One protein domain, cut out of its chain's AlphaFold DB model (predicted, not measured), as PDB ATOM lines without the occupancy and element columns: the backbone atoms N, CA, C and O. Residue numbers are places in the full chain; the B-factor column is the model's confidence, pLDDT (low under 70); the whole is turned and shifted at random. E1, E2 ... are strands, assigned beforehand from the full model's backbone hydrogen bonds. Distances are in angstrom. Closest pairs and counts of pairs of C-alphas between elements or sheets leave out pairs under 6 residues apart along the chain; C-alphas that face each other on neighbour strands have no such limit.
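This is residues 28 to 123 of the 199 residues of an uncharacterized protein of Caenorhabditis elegans (UniProt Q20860). A single sheet rolls up into a small, nearly closed barrel of six strands, its edge strands E2 and E3 coming together without pairing as neighbours. The link from E4 to E5 and the last printed residues lie toward one end of the longest axis, the link from E5 to E6 toward the other. The printed part has 96 residues, with no named helix and six named strands, E1 to E6 along the chain; the sheet's order is E2, E1, E6, E5, E4, E3, all antiparallel, and the class is all strand. The whole is compact, with a radius of gyration of the C-alphas of 13.5 A and spans of 40 by 28 by 22 A.

E1, residues 30 to 41, bends by 98 degrees at residue 38 and forms a hairpin with E2, residues 46 to 55; N 35 and O 52 are 2.8 A apart. The closest C-alphas of E2 and E3, residues 60 to 63, are those of Leu 51 and Cys 61, 5.9 A apart. The meander, each strand the antiparallel neighbour of the one before, is E3, E4 of residues 75 to 80, E5 of residues 89 to 100 and E6 of residues 111 to 119. Its N and O pairs include N 62 and O 77, 2.8 A, N 76 and O 93, 2.8 A, and N 94 and O 116, 2.8 A. E6 is also the antiparallel neighbour of E1, with N 32 and O 115 at 2.9 A. In this folded sheet, one sheet bent back on itself, E2, E1 and E6 face E4 and E3, with E5 as the hinge.

E1 begins at C-alpha 30 (31.404, 3.436, -32.358) and measures 26.6 A from first to last C-alpha. E2 measures 22.3 A, E5 29.3 A and E6 25.4 A; E6 ends at C-alpha 119 (39.023, 1.226, -27.790).

The C-alphas of Phe 105 and Pro 123, the two farthest apart, are 43.1 A apart. The printed part has no cut, and the link from E3 to E4 is long. The mean pLDDT of the printed part is 79.7; residues 28 to 29, 56, 72, 82 to 89 and 119 to 123 are under 70.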
ATOM      1  N   GLY A  28      35.484   7.797 -29.246       59.59
ATOM      2  CA  GLY A  28      34.030   7.804 -29.061       59.59
ATOM      3  C   GLY A  28      33.380   6.430 -29.286       59.59
ATOM      4  O   GLY A  28      33.898   5.592 -30.019       59.59
ATOM      5  N   GLU A  29      32.223   6.192 -28.654       68.64
ATOM      6  CA  GLU A  29      31.437   4.961 -28.842       68.64
ATOM      7  C   GLU A  29      31.100   4.772 -30.328       68.64
ATOM      8  O   GLU A  29      30.298   5.522 -30.892       68.64
ATOM      9  N   GLN A  30      31.693   3.762 -30.965       76.26
ATOM     10  CA  GLN A  30      31.404   3.436 -32.358       76.26
ATOM     11  C   GLN A  30      30.402   2.286 -32.417       76.26
ATOM     12  O   GLN A  30      30.536   1.265 -31.736       76.26
ATOM     13  N   LEU A  31      29.358   2.474 -33.224       82.52
ATOM     14  CA  LEU A  31      28.342   1.459 -33.448       82.52
ATOM     15  C   LEU A  31      28.765   0.588 -34.626       82.52
ATOM     16  O   LEU A  31      28.939   1.086 -35.737       82.52
ATOM     17  N   HIS A  32      28.862  -0.713 -34.395       87.37
ATOM     18  CA  HIS A  32      29.255  -1.670 -35.417       87.37
ATOM     19  C   HIS A  32      28.199  -2.747 -35.593       87.37
ATOM     20  O   HIS A  32      27.449  -3.067 -34.667       87.37
ATOM     21  N   THR A  33      28.123  -3.292 -36.804       89.26
ATOM     22  CA  THR A  33      27.155  -4.332 -37.146       89.26
ATOM     23  C   THR A  33      27.866  -5.511 -37.789       89.26
ATOM     24  O   THR A  33      28.654  -5.337 -38.719       89.26
ATOM     25  N   CYS A  34      27.551  -6.702 -37.296       90.07
ATOM     26  CA  CYS A  34      28.004  -7.978 -37.831       90.07
ATOM     27  C   CYS A  34      26.809  -8.804 -38.296       90.07
ATOM     28  O   CYS A  34      25.690  -8.670 -37.791       90.07
ATOM     29  N   GLU A  35      27.048  -9.700 -39.239       90.63
ATOM     30  CA  GLU A  35      26.095 -10.742 -39.589       90.63
ATOM     31  C   GLU A  35      26.278 -11.937 -38.659       90.63
ATOM     32  O   GLU A  35      27.391 -12.278 -38.269       90.63
ATOM     33  N   ILE A  36      25.179 -12.586 -38.303       90.60
ATOM     34  CA  ILE A  36      25.215 -13.844 -37.565       90.60
ATOM     35  C   ILE A  36      25.158 -14.973 -38.585       90.60
ATOM     36  O   ILE A  36      24.207 -15.024 -39.359       90.60
ATOM     37  N   ASP A  37      26.129 -15.882 -38.568       90.00
ATOM     38  CA  ASP A  37      26.053 -17.175 -39.251       90.00
ATOM     39  C   ASP A  37      25.695 -18.265 -38.240       90.00
ATOM     40  O   ASP A  37      26.552 -18.808 -37.539       90.00
ATOM     41  N   GLY A  38      24.396 -18.529 -38.118       89.53
ATOM     42  CA  GLY A  38      23.833 -19.445 -37.138       89.53
ATOM     43  C   GLY A  38      22.401 -19.085 -36.759       89.53
ATOM     44  O   GLY A  38      21.627 -18.564 -37.566       89.53
ATOM     45  N   LEU A  39      22.031 -19.382 -35.518       85.89
ATOM     46  CA  LEU A  39      20.705 -19.095 -34.981       85.89
ATOM     47  C   LEU A  39      20.804 -18.457 -33.599       85.89
ATOM     48  O   LEU A  39      21.711 -18.743 -32.826       85.89
ATOM     49  N   VAL A  40      19.843 -17.591 -33.295       84.62
ATOM     50  CA  VAL A  40      19.661 -17.043 -31.952       84.62
ATOM     51  C   VAL A  40      18.474 -17.759 -31.334       84.62
ATOM     52  O   VAL A  40      17.365 -17.680 -31.872       84.62
ATOM     53  N   ASP A  41      18.701 -18.467 -30.231       85.92
ATOM     54  CA  ASP A  41      17.610 -19.083 -29.483       85.92
ATOM     55  C   ASP A  41      16.774 -17.973 -28.834       85.92
ATOM     56  O   ASP A  41      17.273 -17.173 -28.044       85.92
ATOM     57  N   GLN A  42      15.496 -17.899 -29.198       79.46
ATOM     58  CA  GLN A  42      14.587 -16.852 -28.733       79.46
ATOM     59  C   GLN A  42      14.142 -17.042 -27.279       79.46
ATOM     60  O   GLN A  42      13.712 -16.069 -26.665       79.46
ATOM     61  N   ASN A  43      14.230 -18.261 -26.735       84.08
ATOM     62  CA  ASN A  43      13.767 -18.566 -25.381       84.08
ATOM     63  C   ASN A  43      14.821 -18.209 -24.331       84.08
ATOM     64  O   ASN A  43      14.489 -17.686 -23.271       84.08
ATOM     65  N   ILE A  44      16.088 -18.503 -24.631       85.36
ATOM     66  CA  ILE A  44      17.221 -18.245 -23.730       85.36
ATOM     67  C   ILE A  44      18.054 -17.031 -24.155       85.36
ATOM     68  O   ILE A  44      18.929 -16.610 -23.408       85.36
ATOM     69  N   HIS A  45      17.779 -16.442 -25.323       83.26
ATOM     70  CA  HIS A  45      18.548 -15.340 -25.909       83.26
ATOM     71  C   HIS A  45      20.033 -15.673 -26.082       83.26
ATOM     72  O   HIS A  45      20.886 -14.847 -25.793       83.26
ATOM     73  N   GLN A  46      20.364 -16.873 -26.551       86.87
ATOM     74  CA  GLN A  46      21.751 -17.315 -26.724       86.87
ATOM     75  C   GLN A  46      22.104 -17.416 -28.208       86.87
ATOM     76  O   GLN A  46      21.275 -17.820 -29.030       86.87
ATOM     77  N   LEU A  47      23.329 -17.026 -28.558       87.15
ATOM     78  CA  LEU A  47      23.842 -17.158 -29.916       87.15
ATOM     79  C   LEU A  47      24.416 -18.566 -30.123       87.15
ATOM     80  O   LEU A  47      25.364 -18.961 -29.454       87.15
ATOM     81  N   HIS A  48      23.882 -19.293 -31.101       86.41
ATOM     82  CA  HIS A  48      24.438 -20.553 -31.587       86.41
ATOM     83  C   HIS A  48      24.981 -20.348 -33.002       86.41
ATOM     84  O   HIS A  48      24.277 -20.550 -33.995       86.41
ATOM     85  N   GLY A  49      26.230 -19.900 -33.092       88.81
ATOM     86  CA  GLY A  49      26.887 -19.608 -34.360       88.81
ATOM     87  C   GLY A  49      28.039 -18.629 -34.201       88.81
ATOM     88  O   GLY A  49      28.462 -18.338 -33.085       88.81
ATOM     89  N   ASN A  50      28.504 -18.102 -35.332       90.18
ATOM     90  CA  ASN A  50      29.627 -17.170 -35.386       90.18
ATOM     91  C   ASN A  50      29.186 -15.806 -35.919       90.18
ATOM     92  O   ASN A  50      28.232 -15.707 -36.695       90.18
ATOM     93  N   LEU A  51      29.905 -14.752 -35.534       89.94
ATOM     94  CA  LEU A  51      29.769 -13.443 -36.163       89.94
ATOM     95  C   LEU A  51      30.666 -13.395 -37.403       89.94
ATOM     96  O   LEU A  51      31.838 -13.754 -37.354       89.94
ATOM     97  N   VAL A  52      30.101 -12.966 -38.524       89.14
ATOM     98  CA  VAL A  52      30.783 -12.848 -39.815       89.14
ATOM     99  C   VAL A  52      30.463 -11.493 -40.439       89.14
ATOM    100  O   VAL A  52      29.479 -10.851 -40.077       89.14
ATOM    101  N   ASN A  53      31.272 -11.046 -41.402       86.32
ATOM    102  CA  ASN A  53      31.046  -9.786 -42.123       86.32
ATOM    103  C   ASN A  53      30.829  -8.567 -41.200       86.32
ATOM    104  O   ASN A  53      29.960  -7.736 -41.460       86.32
ATOM    105  N   CYS A  54      31.601  -8.449 -40.120       87.17
ATOM    106  CA  CYS A  54      31.631  -7.233 -39.311       87.17
ATOM    107  C   CYS A  54      32.277  -6.108 -40.124       87.17
ATOM    108  O   CYS A  54      33.456  -6.200 -40.458       87.17
ATOM    109  N   GLN A  55      31.506  -5.085 -40.495       79.89
ATOM    110  CA  GLN A  55      31.986  -3.992 -41.346       79.89
ATOM    111  C   GLN A  55      32.202  -2.694 -40.553       79.89
ATOM    112  O   GLN A  55      31.533  -2.435 -39.551       79.89
ATOM    113  N   SER A  56      33.112  -1.863 -41.081       68.14
ATOM    114  CA  SER A  56      33.404  -0.482 -40.663       68.14
ATOM    115  C   SER A  56      34.022  -0.302 -39.265       68.14
ATOM    116  O   SER A  56      33.361   0.289 -38.415       68.14
ATOM    117  N   PRO A  57      35.288  -0.697 -39.012       72.40
ATOM    118  CA  PRO A  57      36.228  -1.388 -39.905       72.40
ATOM    119  C   PRO A  57      35.982  -2.909 -39.955       72.40
ATOM    120  O   PRO A  57      35.224  -3.426 -39.131       72.40
ATOM    121  N   PRO A  58      36.586  -3.637 -40.920       80.96
ATOM    122  CA  PRO A  58      36.619  -5.097 -40.886       80.96
ATOM    123  C   PRO A  58      37.208  -5.563 -39.559       80.96
ATOM    124  O   PRO A  58      38.272  -5.092 -39.170       80.96
ATOM    125  N   MET A  59      36.516  -6.453 -38.859       84.92
ATOM    126  CA  MET A  59      36.986  -7.009 -37.593       84.92
ATOM    127  C   MET A  59      36.511  -8.444 -37.422       84.92
ATOM    128  O   MET A  59      35.480  -8.844 -37.968       84.92
ATOM    129  N   GLU A  60      37.259  -9.210 -36.646       86.01
ATOM    130  CA  GLU A  60      36.864 -10.544 -36.219       86.01
ATOM    131  C   GLU A  60      36.260 -10.435 -34.827       86.01
ATOM    132  O   GLU A  60      36.933 -10.010 -33.891       86.01
ATOM    133  N   CYS A  61      34.983 -10.788 -34.701       88.59
ATOM    134  CA  CYS A  61      34.270 -10.729 -33.435       88.59
ATOM    135  C   CYS A  61      33.784 -12.112 -33.012       88.59
ATOM    136  O   CYS A  61      33.294 -12.891 -33.831       88.59
ATOM    137  N   SER A  62      33.833 -12.380 -31.715       88.62
ATOM    138  CA  SER A  62      33.279 -13.580 -31.098       88.62
ATOM    139  C   SER A  62      32.541 -13.235 -29.812       88.62
ATOM    140  O   SER A  62      32.877 -12.288 -29.106       88.62
ATOM    141  N   ILE A  63      31.510 -14.019 -29.522       88.80
ATOM    142  CA  ILE A  63      30.777 -13.978 -28.258       88.80
ATOM    143  C   ILE A  63      31.013 -15.324 -27.595       88.80
ATOM    144  O   ILE A  63      30.967 -16.349 -28.282       88.80
ATOM    145  N   ASP A  64      31.274 -15.323 -26.290       85.99
ATOM    146  CA  ASP A  64      31.386 -16.568 -25.538       85.99
ATOM    147  C   ASP A  64      30.090 -17.376 -25.732       85.99
ATOM    148  O   ASP A  64      28.992 -16.862 -25.483       85.99
ATOM    149  N   PRO A  65      30.177 -18.636 -26.194       81.77
ATOM    150  CA  PRO A  65      29.002 -19.456 -26.441       81.77
ATOM    151  C   PRO A  65      28.167 -19.705 -25.186       81.77
ATOM    152  O   PRO A  65      27.048 -20.170 -25.344       81.77
ATOM    153  N   HIS A  66      28.656 -19.438 -23.973       83.11
ATOM    154  CA  HIS A  66      27.922 -19.557 -22.709       83.11
ATOM    155  C   HIS A  66      27.256 -18.253 -22.251       83.11
ATOM    156  O   HIS A  66      26.513 -18.267 -21.266       83.11
ATOM    157  N   GLU A  67      27.481 -17.139 -22.949       82.58
ATOM    158  CA  GLU A  67      26.845 -15.869 -22.626       82.58
ATOM    159  C   GLU A  67      25.459 -15.726 -23.273       82.58
ATOM    160  O   GLU A  67      25.207 -16.084 -24.425       82.58
ATOM    161  N   TYR A  68      24.541 -15.131 -22.514       84.51
ATOM    162  CA  TYR A  68      23.236 -14.710 -23.010       84.51
ATOM    163  C   TYR A  68      23.353 -13.322 -23.644       84.51
ATOM    164  O   TYR A  68      24.003 -12.448 -23.071       84.51
ATOM    165  N   LEU A  69      22.679 -13.093 -24.773       82.13
ATOM    166  CA  LEU A  69      22.554 -11.820 -25.497       82.13
ATOM    167  C   LEU A  69      21.676 -10.829 -24.717       82.13
ATOM    168  O   LEU A  69      20.534 -10.527 -25.077       82.13
ATOM    169  N   ILE A  70      22.221 -10.312 -23.623       79.10
ATOM    170  CA  ILE A  70      21.606  -9.321 -22.753       79.10
ATOM    171  C   ILE A  70      22.309  -7.988 -22.992       79.10
ATOM    172  O   ILE A  70      23.520  -7.851 -22.800       79.10
ATOM    173  N   LYS A  71      21.528  -6.980 -23.397       76.18
ATOM    174  CA  LYS A  71      22.021  -5.628 -23.692       76.18
ATOM    175  C   LYS A  71      22.959  -5.129 -22.590       76.18
ATOM    176  O   LYS A  71      22.614  -5.197 -21.409       76.18
ATOM    177  N   SER A  72      24.112  -4.581 -22.979       67.30
ATOM    178  CA  SER A  72      25.147  -4.019 -22.089       67.30
ATOM    179  C   SER A  72      25.761  -4.981 -21.056       67.30
ATOM    180  O   SER A  72      26.493  -4.527 -20.182       67.30
ATOM    181  N   ARG A  73      25.475  -6.287 -21.129       73.43
ATOM    182  CA  ARG A  73      26.108  -7.309 -20.276       73.43
ATOM    183  C   ARG A  73      26.925  -8.317 -21.065       73.43
ATOM    184  O   ARG A  73      27.937  -8.767 -20.551       73.43
ATOM    185  N   THR A  74      26.476  -8.668 -22.268       80.90
ATOM    186  CA  THR A  74      27.229  -9.562 -23.149       80.90
ATOM    187  C   THR A  74      28.445  -8.831 -23.682       80.90
ATOM    188  O   THR A  74      28.305  -7.789 -24.346       80.90
ATOM    189  N   ASN A  75      29.610  -9.395 -23.403       83.16
ATOM    190  CA  ASN A  75      30.853  -8.899 -23.950       83.16
ATOM    191  C   ASN A  75      31.054  -9.531 -25.325       83.16
ATOM    192  O   ASN A  75      30.837 -10.723 -25.535       83.16
ATOM    193  N   VAL A  76      31.432  -8.699 -26.284       87.26
ATOM    194  CA  VAL A  76      31.809  -9.143 -27.618       87.26
ATOM    195  C   VAL A  76      33.296  -8.874 -27.741       87.26
ATOM    196  O   VAL A  76      33.737  -7.724 -27.701       87.26
ATOM    197  N   GLU A  77      34.074  -9.939 -27.850       85.34
ATOM    198  CA  GLU A  77      35.501  -9.827 -28.103       85.34
ATOM    199  C   GLU A  77      35.679  -9.526 -29.583       85.34
ATOM    200  O   GLU A  77      35.319 -10.353 -30.418       85.34
ATOM    201  N   CYS A  78      36.191  -8.343 -29.917       85.04
ATOM    202  CA  CYS A  78      36.451  -7.958 -31.296       85.04
ATOM    203  C   CYS A  78      37.910  -7.567 -31.480       85.04
ATOM    204  O   CYS A  78      38.467  -6.782 -30.707       85.04
ATOM    205  N   ARG A  79      38.501  -8.080 -32.556       81.42
ATOM    206  CA  ARG A  79      39.874  -7.802 -32.965       81.42
ATOM    207  C   ARG A  79      39.878  -7.175 -34.342       81.42
ATOM    208  O   ARG A  79      39.314  -7.732 -35.286       81.42
ATOM    209  N   VAL A  80      40.517  -6.018 -34.459       79.16
ATOM    210  CA  VAL A  80      40.767  -5.419 -35.767       79.16
ATOM    211  C   VAL A  80      42.042  -6.059 -36.331       79.16
ATOM    212  O   VAL A  80      43.088  -5.972 -35.684       79.16
ATOM    213  N   PRO A  81      41.988  -6.733 -37.496       72.05
ATOM    214  CA  PRO A  81      43.187  -7.206 -38.164       72.05
ATOM    215  C   PRO A  81      44.032  -5.991 -38.551       72.05
ATOM    216  O   PRO A  81      43.602  -5.145 -39.334       72.05
ATOM    217  N   SER A  82      45.215  -5.900 -37.959       67.01
ATOM    218  CA  SER A  82      46.225  -4.907 -38.298       67.01
ATOM    219  C   SER A  82      47.239  -5.530 -39.250       67.01
ATOM    220  O   SER A  82      47.580  -6.707 -39.109       67.01
ATOM    221  N   ASP A  83      47.743  -4.742 -40.200       63.38
ATOM    222  CA  ASP A  83      48.870  -5.150 -41.049       63.38
ATOM    223  C   ASP A  83      50.162  -5.316 -40.223       63.38
ATOM    224  O   ASP A  83      51.080  -6.048 -40.610       63.38
ATOM    225  N   ASP A  84      50.223  -4.680 -39.050       59.45
ATOM    226  CA  ASP A  84      51.332  -4.812 -38.123       59.45
ATOM    227  C   ASP A  84      51.167  -6.074 -37.268       59.45
ATOM    228  O   ASP A  84      50.396  -6.112 -36.311       59.45
ATOM    229  N   LEU A  85      51.989  -7.093 -37.548       55.02
ATOM    230  CA  LEU A  85      52.093  -8.356 -36.788       55.02
ATOM    231  C   LEU A  85      52.238  -8.187 -35.261       55.02
ATOM    232  O   LEU A  85      52.052  -9.150 -34.517       55.02
ATOM    233  N   PHE A  86      52.624  -6.996 -34.800       50.83
ATOM    234  CA  PHE A  86      52.926  -6.699 -33.403       50.83
ATOM    235  C   PHE A  86      51.823  -5.933 -32.671       50.83
ATOM    236  O   PHE A  86      51.838  -5.919 -31.440       50.83
ATOM    237  N   PHE A  87      50.880  -5.314 -33.385       47.80
ATOM    238  CA  PHE A  87      49.871  -4.445 -32.785       47.80
ATOM    239  C   PHE A  87      48.485  -4.871 -33.249       47.80
ATOM    240  O   PHE A  87      48.036  -4.487 -34.322       47.80
ATOM    241  N   TYR A  88      47.807  -5.673 -32.430       56.04
ATOM    242  CA  TYR A  88      46.371  -5.876 -32.573       56.04
ATOM    243  C   TYR A  88      45.651  -4.773 -31.805       56.04
ATOM    244  O   TYR A  88      45.889  -4.596 -30.608       56.04
ATOM    245  N   ASP A  89      44.763  -4.054 -32.487       65.65
ATOM    246  CA  ASP A  89      43.850  -3.123 -31.832       65.65
ATOM    247  C   ASP A  89      42.653  -3.912 -31.300       65.65
ATOM    248  O   ASP A  89      41.628  -4.095 -31.969       65.65
ATOM    249  N   ASP A  90      42.813  -4.417 -30.077       70.72
ATOM    250  CA  ASP A  90      41.723  -5.027 -29.330       70.72
ATOM    251  C   ASP A  90      40.693  -3.948 -28.964       70.72
ATOM    252  O   ASP A  90      41.008  -2.913 -28.360       70.72
ATOM    253  N   LYS A  91      39.429  -4.195 -29.317       75.59
ATOM    254  CA  LYS A  91      38.306  -3.333 -28.937       75.59
ATOM    255  C   LYS A  91      37.413  -4.062 -27.945       75.59
ATOM    256  O   LYS A  91      36.996  -5.196 -28.175       75.59
ATOM    257  N   ALA A  92      37.076  -3.383 -26.853       76.12
ATOM    258  CA  ALA A  92      36.056  -3.860 -25.935       76.12
ATOM    259  C   ALA A  92      34.694  -3.503 -26.524       76.12
ATOM    260  O   ALA A  92      34.308  -2.329 -26.552       76.12
ATOM    261  N   CYS A  93      33.973  -4.510 -27.008       85.31
ATOM    262  CA  CYS A  93      32.653  -4.328 -27.586       85.31
ATOM    263  C   CYS A  93      31.576  -4.916 -26.679       85.31
ATOM    264  O   CYS A  93      31.768  -5.908 -25.983       85.31
ATOM    265  N   SER A  94      30.412  -4.280 -26.681       86.11
ATOM    266  CA  SER A  94      29.256  -4.691 -25.892       86.11
ATOM    267  C   SER A  94      28.045  -4.860 -26.794       86.11
ATOM    268  O   SER A  94      27.780  -4.050 -27.689       86.11
ATOM    269  N   PHE A  95      27.286  -5.927 -26.563       88.70
ATOM    270  CA  PHE A  95      26.058  -6.180 -27.308       88.70
ATOM    271  C   PHE A  95      25.000  -5.100 -27.029       88.70
ATOM    272  O   PHE A  95      24.704  -4.778 -25.869       88.70
ATOM    273  N   ARG A  96      24.360  -4.590 -28.092       86.91
ATOM    274  CA  ARG A  96      23.220  -3.666 -27.984       86.91
ATOM    275  C   ARG A  96      21.891  -4.320 -28.332       86.91
ATOM    276  O   ARG A  96      20.974  -4.283 -27.512       86.91
ATOM    277  N   PHE A  97      21.764  -4.841 -29.550       87.75
ATOM    278  CA  PHE A  97      20.561  -5.524 -30.028       87.75
ATOM    279  C   PHE A  97      20.884  -6.402 -31.243       87.75
ATOM    280  O   PHE A  97      21.886  -6.190 -31.923       87.75
ATOM    281  N   TYR A  98      20.023  -7.376 -31.531       88.46
ATOM    282  CA  TYR A  98      20.035  -8.117 -32.792       88.46
ATOM    283  C   TYR A  98      18.691  -7.947 -33.497       88.46
ATOM    284  O   TYR A  98      17.662  -7.710 -32.860       88.46
ATOM    285  N   TYR A  99      18.692  -8.061 -34.818       88.69
ATOM    286  CA  TYR A  99      17.483  -7.968 -35.627       88.69
ATOM    287  C   TYR A  99      17.533  -8.950 -36.791       88.69
ATOM    288  O   TYR A  99      18.601  -9.356 -37.251       88.69
ATOM    289  N   ARG A 100      16.352  -9.345 -37.270       87.11
ATOM    290  CA  ARG A 100      16.220 -10.164 -38.474       87.11
ATOM    291  C   ARG A 100      16.205  -9.259 -39.702       87.11
ATOM    292  O   ARG A 100      15.440  -8.299 -39.756       87.11
ATOM    293  N   ARG A 101      17.027  -9.578 -40.696       84.89
ATOM    294  CA  ARG A 101      17.048  -8.908 -41.999       84.89
ATOM    295  C   ARG A 101      15.803  -9.279 -42.808       84.89
ATOM    296  O   ARG A 101      15.309 -10.400 -42.713       84.89
ATOM    297  N   SER A 102      15.301  -8.340 -43.609       84.04
ATOM    298  CA  SER A 102      14.129  -8.548 -44.473       84.04
ATOM    299  C   SER A 102      14.418  -9.491 -45.642       84.04
ATOM    300  O   SER A 102      13.557 -10.282 -46.019       84.04
ATOM    301  N   TYR A 103      15.638  -9.435 -46.179       82.40
ATOM    302  CA  TYR A 103      16.116 -10.292 -47.258       82.40
ATOM    303  C   TYR A 103      17.409 -10.979 -46.832       82.40
ATOM    304  O   TYR A 103      18.350 -10.323 -46.384       82.40
ATOM    305  N   CYS A 104      17.464 -12.297 -46.996       75.68
ATOM    306  CA  CYS A 104      18.661 -13.087 -46.743       75.68
ATOM    307  C   CYS A 104      18.810 -14.129 -47.849       75.68
ATOM    308  O   CYS A 104      17.845 -14.805 -48.195       75.68
ATOM    309  N   PHE A 105      20.029 -14.290 -48.362       78.97
ATOM    310  CA  PHE A 105      20.349 -15.373 -49.295       78.97
ATOM    311  C   PHE A 105      20.362 -16.744 -48.605       78.97
ATOM    312  O   PHE A 105      19.949 -17.734 -49.198       78.97
ATOM    313  N   TYR A 106      20.799 -16.793 -47.343       75.96
ATOM    314  CA  TYR A 106      20.862 -18.010 -46.536       75.96
ATOM    315  C   TYR A 106      20.058 -17.838 -45.250       75.96
ATOM    316  O   TYR A 106      20.203 -16.830 -44.558       75.96
ATOM    317  N   ASN A 107      19.258 -18.848 -44.894       75.54
ATOM    318  CA  ASN A 107      18.467 -18.838 -43.659       75.54
ATOM    319  C   ASN A 107      19.344 -18.726 -42.401       75.54
ATOM    320  O   ASN A 107      18.943 -18.058 -41.451       75.54
ATOM    321  N   SER A 108      20.548 -19.319 -42.412       78.62
ATOM    322  CA  SER A 108      21.512 -19.217 -41.305       78.62
ATOM    323  C   SER A 108      22.099 -17.817 -41.145       78.62
ATOM    324  O   SER A 108      22.620 -17.498 -40.089       78.62
ATOM    325  N   ARG A 109      21.993 -16.959 -42.168       80.86
ATOM    326  CA  ARG A 109      22.523 -15.590 -42.153       80.86
ATOM    327  C   ARG A 109      21.429 -14.540 -42.109       80.86
ATOM    328  O   ARG A 109      21.609 -13.420 -42.568       80.86
ATOM    329  N   CYS A 110      20.258 -14.868 -41.576       84.46
ATOM    330  CA  CYS A 110      19.147 -13.920 -41.551       84.46
ATOM    331  C   CYS A 110      19.188 -12.903 -40.412       84.46
ATOM    332  O   CYS A 110      18.345 -12.009 -40.390       84.46
ATOM    333  N   TYR A 111      20.125 -13.014 -39.478       88.82
ATOM    334  CA  TYR A 111      20.211 -12.107 -38.342       88.82
ATOM    335  C   TYR A 111      21.462 -11.242 -38.427       88.82
ATOM    336  O   TYR A 111      22.502 -11.663 -38.932       88.82
ATOM    337  N   SER A 112      21.337 -10.020 -37.929       89.78
ATOM    338  CA  SER A 112      22.438  -9.086 -37.748       89.78
ATOM    339  C   SER A 112      22.487  -8.659 -36.291       89.78
ATOM    340  O   SER A 112      21.446  -8.483 -35.652       89.78
ATOM    341  N   LEU A 113      23.700  -8.510 -35.776       90.35
ATOM    342  CA  LEU A 113      23.984  -8.099 -34.411       90.35
ATOM    343  C   LEU A 113      24.652  -6.734 -34.432       90.35
ATOM    344  O   LEU A 113      25.633  -6.528 -35.144       90.35
ATOM    345  N   THR A 114      24.128  -5.820 -33.626       90.33
ATOM    346  CA  THR A 114      24.685  -4.488 -33.435       90.33
ATOM    347  C   THR A 114      25.342  -4.400 -32.065       90.33
ATOM    348  O   THR A 114      24.758  -4.780 -31.042       90.33
ATOM    349  N   MET A 115      26.558  -3.868 -32.051       89.19
ATOM    350  CA  MET A 115      27.402  -3.722 -30.872       89.19
ATOM    351  C   MET A 115      27.951  -2.300 -30.769       89.19
ATOM    352  O   MET A 115      28.063  -1.586 -31.767       89.19
ATOM    353  N   SER A 116      28.275  -1.895 -29.552       86.63
ATOM    354  CA  SER A 116      28.994  -0.660 -29.248       86.63
ATOM    355  C   SER A 116      30.410  -1.001 -28.829       86.63
ATOM    356  O   SER A 116      30.591  -1.727 -27.849       86.63
ATOM    357  N   CYS A 117      31.390  -0.495 -29.568       81.97
ATOM    358  CA  CYS A 117      32.799  -0.728 -29.296       81.97
ATOM    359  C   CYS A 117      33.459   0.523 -28.738       81.97
ATOM    360  O   CYS A 117      33.244   1.633 -29.230       81.97
ATOM    361  N   HIS A 118      34.314   0.296 -27.750       77.31
ATOM    362  CA  HIS A 118      35.260   1.274 -27.253       77.31
ATOM    363  C   HIS A 118      36.673   0.746 -27.490       77.31
ATOM    364  O   HIS A 118      36.908  -0.463 -27.358       77.31
ATOM    365  N   PRO A 119      37.627   1.618 -27.841       67.47
ATOM    366  CA  PRO A 119      39.023   1.226 -27.790       67.47
ATOM    367  C   PRO A 119      39.332   0.810 -26.357       67.47
ATOM    368  O   PRO A 119      38.970   1.510 -25.404       67.47
ATOM    369  N   VAL A 120      39.964  -0.352 -26.186       64.84
ATOM    370  CA  VAL A 120      40.516  -0.684 -24.879       64.84
ATOM    371  C   VAL A 120      41.590   0.361 -24.647       64.84
ATOM    372  O   VAL A 120      42.602   0.365 -25.344       64.84
ATOM    373  N   ALA A 121      41.349   1.274 -23.703       53.93
ATOM    374  CA  ALA A 121      42.332   2.239 -23.239       53.93
ATOM    375  C   ALA A 121      43.444   1.480 -22.504       53.93
ATOM    376  O   ALA A 121      43.617   1.581 -21.290       53.93
ATOM    377  N   THR A 122      44.189   0.658 -23.236       51.52
ATOM    378  CA  THR A 122      45.518   0.290 -22.810       51.52
ATOM    379  C   THR A 122      46.275   1.611 -22.757       51.52
ATOM    380  O   THR A 122      46.214   2.390 -23.714       51.52
ATOM    381  N   PRO A 123      46.895   1.958 -21.617       51.35
ATOM    382  CA  PRO A 123      47.703   3.158 -21.554       51.35
ATOM    383  C   PRO A 123      48.798   2.974 -22.595       51.35
ATOM    384  O   PRO A 123      49.712   2.168 -22.408       51.35
TER     385      PRO A 123